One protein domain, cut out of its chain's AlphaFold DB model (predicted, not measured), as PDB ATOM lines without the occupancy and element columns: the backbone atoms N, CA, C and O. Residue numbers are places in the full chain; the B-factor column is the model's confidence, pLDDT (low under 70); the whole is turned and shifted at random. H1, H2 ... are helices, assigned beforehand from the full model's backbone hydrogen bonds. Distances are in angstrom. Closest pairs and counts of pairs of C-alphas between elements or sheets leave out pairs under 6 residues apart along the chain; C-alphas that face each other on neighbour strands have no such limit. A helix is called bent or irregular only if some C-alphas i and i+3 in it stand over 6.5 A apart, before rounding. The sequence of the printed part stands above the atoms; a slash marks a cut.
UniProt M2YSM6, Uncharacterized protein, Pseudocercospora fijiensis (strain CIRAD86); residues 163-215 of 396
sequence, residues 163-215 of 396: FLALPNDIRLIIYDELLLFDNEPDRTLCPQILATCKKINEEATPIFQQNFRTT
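What this domain is: This is residues 163 to 215 of the 396 residues of an uncharacterized protein of Pseudocercospora fijiensis (strain CIRAD86) (UniProt M2YSM6). The longest helix, H3, is crossed at a steep angle by H1, and short H2 packs on H3 to complete a triangle of helices. A long loop, residues 180 to 190, runs out from H1 and folds back to H2. The 53 printed residues include three named helices, H1, H2, H3 in chain order, and no named strand: all helix, compact, radius of gyration of the C-alphas 10.9 A, spans 31 by 20 by 18 A.

Where its parts are: Find C-alpha 198 at (75.714, 36.453, 154.008); from there H3, residues 198 to 213, runs 22.0 A to C-alpha 213 at (66.731, 50.878, 168.013). It has a kink of 36 degrees near residue 205 and is only just irregular: C-alphas 203 and 206 are 6.9 A apart. H1, residues 168 to 179, spans 16.1 A from (81.956, 49.332, 150.666). H2 is residues 191 to 195.

How they stand to each other: H1 and H3 touch, the same way at a steep tilt of 50 degrees; their closest C-alphas, Leu 179 and Phe 208, are 5.7 A apart. H2 touches residues 200 to 205 of H3 alone, closest at C-alphas Leu 194 and Asn 201, 4.6 A. Every O i to N i+4 pair is within hydrogen-bond range in H1, 10 of 12 in H3, and 0 of 1 in H2, where 2 of 2 O i to N i+3 pairs are.

The domain as a whole: The printed part has no cut; the link from H1 to H2 is long. Look for pLDDT under 70 at residues 181 to 183, 185 and 213 to 215.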
ATOM      1  N   PHE A 163      76.328  44.367 142.531       92.25
ATOM      2  CA  PHE A 163      76.159  45.127 143.769       92.25
ATOM      3  C   PHE A 163      77.372  44.978 144.701       92.25
ATOM      4  O   PHE A 163      77.908  45.957 145.203       92.25
ATOM      5  N   LEU A 164      77.898  43.756 144.837       93.31
ATOM      6  CA  LEU A 164      79.093  43.473 145.642       93.31
ATOM      7  C   LEU A 164      80.419  43.971 145.038       93.31
ATOM      8  O   LEU A 164      81.440  43.908 145.719       93.31
ATOM      9  N   ALA A 165      80.425  44.433 143.786       94.44
ATOM     10  CA  ALA A 165      81.584  45.074 143.163       94.44
ATOM     11  C   ALA A 165      81.626  46.591 143.411       94.44
ATOM     12  O   ALA A 165      82.641  47.215 143.112       94.44
ATOM     13  N   LEU A 166      80.554  47.186 143.949       93.75
ATOM     14  CA  LEU A 166      80.589  48.569 144.425       93.75
ATOM     15  C   LEU A 166      81.576  48.697 145.594       93.75
ATOM     16  O   LEU A 166      81.739  47.728 146.336       93.75
ATOM     17  N   PRO A 167      82.202  49.865 145.819       96.62
ATOM     18  CA  PRO A 167      82.941  50.134 147.050       96.62
ATOM     19  C   PRO A 167      82.062  49.947 148.292       96.62
ATOM     20  O   PRO A 167      80.846  50.134 148.229       96.62
ATOM     21  N   ASN A 168      82.680  49.584 149.417       96.62
ATOM     22  CA  ASN A 168      81.956  49.332 150.666       96.62
ATOM     23  C   ASN A 168      81.092  50.527 151.084       96.62
ATOM     24  O   ASN A 168      79.908  50.357 151.342       96.62
ATOM     25  N   ASP A 169      81.658  51.728 151.043       95.94
ATOM     26  CA  ASP A 169      80.993  52.950 151.501       95.94
ATOM     27  C   ASP A 169      79.719  53.245 150.698       95.94
ATOM     28  O   ASP A 169      78.689  53.608 151.260       95.94
ATOM     29  N   ILE A 170      79.742  52.980 149.388       96.69
ATOM     30  CA  ILE A 170      78.563  53.120 148.524       96.69
ATOM     31  C   ILE A 170      77.491  52.085 148.884       96.69
ATOM     32  O   ILE A 170      76.306  52.409 148.889       96.69
ATOM     33  N   ARG A 171      77.880  50.845 149.214       96.75
ATOM     34  CA  ARG A 171      76.915  49.828 149.663       96.75
ATOM     35  C   ARG A 171      76.256  50.229 150.978       96.75
ATOM     36  O   ARG A 171      75.047  50.070 151.087       96.75
ATOM     37  N   LEU A 172      77.018  50.783 151.924       95.25
ATOM     38  CA  LEU A 172      76.489  51.260 153.205       95.25
ATOM     39  C   LEU A 172      75.448  52.371 153.017       95.25
ATOM     40  O   LEU A 172      74.392  52.298 153.633       95.25
ATOM     41  N   ILE A 173      75.689  53.326 152.112       93.88
ATOM     42  CA  ILE A 173      74.703  54.366 151.766       93.88
ATOM     43  C   ILE A 173      73.426  53.738 151.188       93.88
ATOM     44  O   ILE A 173      72.320  54.097 151.578       93.88
ATOM     45  N   ILE A 174      73.563  52.761 150.286       93.75
ATOM     46  CA  ILE A 174      72.400  52.068 149.710       93.75
ATOM     47  C   ILE A 174      71.632  51.290 150.788       93.75
ATOM     48  O   ILE A 174      70.404  51.263 150.760       93.75
ATOM     49  N   TYR A 175      72.325  50.647 151.731       95.06
ATOM     50  CA  TYR A 175      71.667  49.985 152.855       95.06
ATOM     51  C   TYR A 175      70.918  50.975 153.730       95.06
ATOM     52  O   TYR A 175      69.795  50.665 154.109       95.06
ATOM     53  N   ASP A 176      71.507  52.134 154.019       91.50
ATOM     54  CA  ASP A 176      70.860  53.160 154.828       91.50
ATOM     55  C   ASP A 176      69.566  53.638 154.170       91.50
ATOM     56  O   ASP A 176      68.519  53.556 154.795       91.50
ATOM     57  N   GLU A 177      69.575  53.956 152.872       89.12
ATOM     58  CA  GLU A 177      68.357  54.348 152.143       89.12
ATOM     59  C   GLU A 177      67.307  53.221 152.055       89.12
ATOM     60  O   GLU A 177      66.108  53.471 152.153       89.12
ATOM     61  N   LEU A 178      67.720  51.960 151.875       89.62
ATOM     62  CA  LEU A 178      66.786  50.825 151.754       89.62
ATOM     63  C   LEU A 178      66.225  50.341 153.097       89.62
ATOM     64  O   LEU A 178      65.174  49.686 153.137       89.62
ATOM     65  N   LEU A 179      66.962  50.591 154.177       90.00
ATOM     66  CA  LEU A 179      66.651  50.155 155.537       90.00
ATOM     67  C   LEU A 179      66.298  51.332 156.446       90.00
ATOM     68  O   LEU A 179      66.130  51.131 157.653       90.00
ATOM     69  N   LEU A 180      66.155  52.534 155.885       84.81
ATOM     70  CA  LEU A 180      65.629  53.679 156.599       84.81
ATOM     71  C   LEU A 180      64.156  53.419 156.895       84.81
ATOM     72  O   LEU A 180      63.363  53.057 156.023       84.81
ATOM     73  N   PHE A 181      63.806  53.577 158.163       69.25
ATOM     74  CA  PHE A 181      62.422  53.607 158.593       69.25
ATOM     75  C   PHE A 181      62.053  55.069 158.823       69.25
ATOM     76  O   PHE A 181      62.055  55.542 159.957       69.25
ATOM     77  N   ASP A 182      61.810  55.810 157.747       69.69
ATOM     78  CA  ASP A 182      61.204  57.130 157.854       69.69
ATOM     79  C   ASP A 182      59.675  57.029 157.850       69.69
ATOM     80  O   ASP A 182      59.050  56.079 157.373       69.69
ATOM     81  N   ASN A 183      59.047  58.043 158.442       59.28
ATOM     82  CA  ASN A 183      57.598  58.232 158.395       59.28
ATOM     83  C   ASN A 183      57.133  58.792 157.040       59.28
ATOM     84  O   ASN A 183      55.968  59.157 156.892       59.28
ATOM     85  N   GLU A 184      58.032  58.857 156.057       74.88
ATOM     86  CA  GLU A 184      57.722  59.240 154.687       74.88
ATOM     87  C   GLU A 184      56.783  58.180 154.081       74.88
ATOM     88  O   GLU A 184      57.157  57.010 153.959       74.88
ATOM     89  N   PRO A 185      55.548  58.546 153.701       62.44
ATOM     90  CA  PRO A 185      54.542  57.585 153.246       62.44
ATOM     91  C   PRO A 185      54.952  56.846 151.964       62.44
ATOM     92  O   PRO A 185      54.467  55.740 151.714       62.44
ATOM     93  N   ASP A 186      55.852  57.440 151.179       71.56
ATOM     94  CA  ASP A 186      56.297  56.920 149.886       71.56
ATOM     95  C   ASP A 186      57.545  56.028 149.986       71.56
ATOM     96  O   ASP A 186      57.903  55.341 149.022       71.56
ATOM     97  N   ARG A 187      58.202  55.978 151.152       71.88
ATOM     98  CA  ARG A 187      59.394  55.157 151.363       71.88
ATOM     99  C   ARG A 187      59.016  53.832 152.012       71.88
ATOM    100  O   ARG A 187      58.415  53.744 153.079       71.88
ATOM    101  N   THR A 188      59.322  52.751 151.300       72.25
ATOM    102  CA  THR A 188      59.025  51.392 151.757       72.25
ATOM    103  C   THR A 188      60.298  50.742 152.268       72.25
ATOM    104  O   THR A 188      61.211  50.478 151.488       72.25
ATOM    105  N   LEU A 189      60.317  50.407 153.558       80.94
ATOM    106  CA  LEU A 189      61.364  49.581 154.149       80.94
ATOM    107  C   LEU A 189      61.514  48.274 153.352       80.94
ATOM    108  O   LEU A 189      60.548  47.518 153.194       80.94
ATOM    109  N   CYS A 190      62.733  47.978 152.902       83.56
ATOM    110  CA  CYS A 190      63.036  46.817 152.066       83.56
ATOM    111  C   CYS A 190      63.912  45.782 152.800       83.56
ATOM    112  O   CYS A 190      65.054  45.538 152.398       83.56
ATOM    113  N   PRO A 191      63.406  45.090 153.844       85.44
ATOM    114  CA  PRO A 191      64.206  44.136 154.621       85.44
ATOM    115  C   PRO A 191      64.639  42.908 153.806       85.44
ATOM    116  O   PRO A 191      65.497  42.144 154.239       85.44
ATOM    117  N   GLN A 192      64.066  42.693 152.616       87.69
ATOM    118  CA  GLN A 192      64.415  41.583 151.731       87.69
ATOM    119  C   GLN A 192      65.881  41.634 151.288       87.69
ATOM    120  O   GLN A 192      66.439  40.584 150.971       87.69
ATOM    121  N   ILE A 193      66.525  42.810 151.305       89.50
ATOM    122  CA  ILE A 193      67.956  42.915 151.001       89.50
ATOM    123  C   ILE A 193      68.805  42.097 151.980       89.50
ATOM    124  O   ILE A 193      69.776  41.468 151.563       89.50
ATOM    125  N   LEU A 194      68.382  41.979 153.243       91.25
ATOM    126  CA  LEU A 194      69.071  41.188 154.266       91.25
ATOM    127  C   LEU A 194      69.053  39.679 153.969       91.25
ATOM    128  O   LEU A 194      69.863  38.939 154.520       91.25
ATOM    129  N   ALA A 195      68.145  39.213 153.106       89.38
ATOM    130  CA  ALA A 195      68.018  37.808 152.720       89.38
ATOM    131  C   ALA A 195      68.803  37.449 151.444       89.38
ATOM    132  O   ALA A 195      68.737  36.309 150.988       89.38
ATOM    133  N   THR A 196      69.516  38.403 150.837       89.38
ATOM    134  CA  THR A 196      70.183  38.196 149.541       89.38
ATOM    135  C   THR A 196      71.439  37.329 149.648       89.38
ATOM    136  O   THR A 196      71.556  36.337 148.932       89.38
ATOM    137  N   CYS A 197      72.384  37.674 150.529       94.81
ATOM    138  CA  CYS A 197      73.558  36.851 150.830       94.81
ATOM    139  C   CYS A 197      74.167  37.189 152.201       94.81
ATOM    140  O   CYS A 197      73.882  38.239 152.776       94.81
ATOM    141  N   LYS A 198      75.052  36.312 152.698       94.94
ATOM    142  CA  LYS A 198      75.714  36.453 154.008       94.94
ATOM    143  C   LYS A 198      76.459  37.784 154.160       94.94
ATOM    144  O   LYS A 198      76.251  38.473 155.146       94.94
ATOM    145  N   LYS A 199      77.251  38.175 153.157       96.62
ATOM    146  CA  LYS A 199      78.014  39.432 153.188       96.62
ATOM    147  C   LYS A 199      77.102  40.660 153.287       96.62
ATOM    148  O   LYS A 199      77.359  41.549 154.084       96.62
ATOM    149  N   ILE A 200      76.022  40.689 152.501       96.69
ATOM    150  CA  ILE A 200      75.045  41.785 152.544       96.69
ATOM    151  C   ILE A 200      74.355  41.836 153.909       96.69
ATOM    152  O   ILE A 200      74.168  42.916 154.453       96.69
ATOM    153  N   ASN A 201      74.000  40.679 154.468       95.56
ATOM    154  CA  ASN A 201      73.414  40.594 155.800       95.56
ATOM    155  C   ASN A 201      74.360  41.179 156.863       95.56
ATOM    156  O   ASN A 201      73.965  42.079 157.592       95.56
ATOM    157  N   GLU A 202      75.620  40.744 156.883       97.12
ATOM    158  CA  GLU A 202      76.629  41.214 157.842       97.12
ATOM    159  C   GLU A 202      76.874  42.728 157.753       97.12
ATOM    160  O   GLU A 202      76.952  43.390 158.786       97.12
ATOM    161  N   GLU A 203      76.952  43.291 156.542       97.12
ATOM    162  CA  GLU A 203      77.163  44.733 156.345       97.12
ATOM    163  C   GLU A 203      75.922  45.569 156.705       97.12
ATOM    164  O   GLU A 203      76.046  46.654 157.269       97.12
ATOM    165  N   ALA A 204      74.721  45.078 156.391       95.88
ATOM    166  CA  ALA A 204      73.486  45.854 156.490       95.88
ATOM    167  C   ALA A 204      72.740  45.684 157.826       95.88
ATOM    168  O   ALA A 204      71.968  46.558 158.221       95.88
ATOM    169  N   THR A 205      72.953  44.582 158.552       94.12
ATOM    170  CA  THR A 205      72.296  44.324 159.843       94.12
ATOM    171  C   THR A 205      72.584  45.389 160.906       94.12
ATOM    172  O   THR A 205      71.633  45.772 161.585       94.12
ATOM    173  N   PRO A 206      73.814  45.913 161.075       94.06
ATOM    174  CA  PRO A 206      74.065  46.988 162.036       94.06
ATOM    175  C   PRO A 206      73.253  48.254 161.735       94.06
ATOM    176  O   PRO A 206      72.672  48.827 162.653       94.06
ATOM    177  N   ILE A 207      73.139  48.629 160.455       91.81
ATOM    178  CA  ILE A 207      72.336  49.775 159.991       91.81
ATOM    179  C   ILE A 207      70.856  49.525 160.282       91.81
ATOM    180  O   ILE A 207      70.187  50.347 160.904       91.81
ATOM    181  N   PHE A 208      70.360  48.336 159.925       89.81
ATOM    182  CA  PHE A 208      69.000  47.918 160.252       89.81
ATOM    183  C   PHE A 208      68.730  48.020 161.758       89.81
ATOM    184  O   PHE A 208      67.762  48.637 162.181       89.81
ATOM    185  N   GLN A 209      69.600  47.455 162.595       88.38
ATOM    186  CA  GLN A 209      69.436  47.494 164.046       88.38
ATOM    187  C   GLN A 209      69.506  48.918 164.595       88.38
ATOM    188  O   GLN A 209      68.734  49.245 165.490       88.38
ATOM    189  N   GLN A 210      70.389  49.770 164.078       87.75
ATOM    190  CA  GLN A 210      70.489  51.170 164.479       87.75
ATOM    191  C   GLN A 210      69.196  51.931 164.167       87.75
ATOM    192  O   GLN A 210      68.641  52.563 165.068       87.75
ATOM    193  N   ASN A 211      68.659  51.768 162.956       82.38
ATOM    194  CA  ASN A 211      67.411  52.400 162.518       82.38
ATOM    195  C   ASN A 211      66.180  51.840 163.262       82.38
ATOM    196  O   ASN A 211      65.185  52.536 163.450       82.38
ATOM    197  N   PHE A 212      66.250  50.596 163.749       74.75
ATOM    198  CA  PHE A 212      65.204  49.980 164.576       74.75
ATOM    199  C   PHE A 212      65.353  50.249 166.077       74.75
ATOM    200  O   PHE A 212      64.381  50.139 166.824       74.75
ATOM    201  N   ARG A 213      66.539  50.607 166.578       67.62
ATOM    202  CA  ARG A 213      66.731  50.878 168.013       67.62
ATOM    203  C   ARG A 213      65.893  52.062 168.475       67.62
ATOM    204  O   ARG A 213      65.414  52.027 169.607       67.62
ATOM    205  N   THR A 214      65.641  53.032 167.604       58.56
ATOM    206  CA  THR A 214      64.741  54.165 167.854       58.56
ATOM    207  C   THR A 214      63.262  53.799 167.770       58.56
ATOM    208  O   THR A 214      62.433  54.556 168.258       58.56
ATOM    209  N   THR A 215      62.925  52.635 167.213       54.31
ATOM    210  CA  THR A 215      61.563  52.300 166.795       54.31
ATOM    211  C   THR A 215      61.190  50.906 167.294       54.31
ATOM    212  O   THR A 215      61.485  49.889 166.671       54.31
TER     213      THR A 215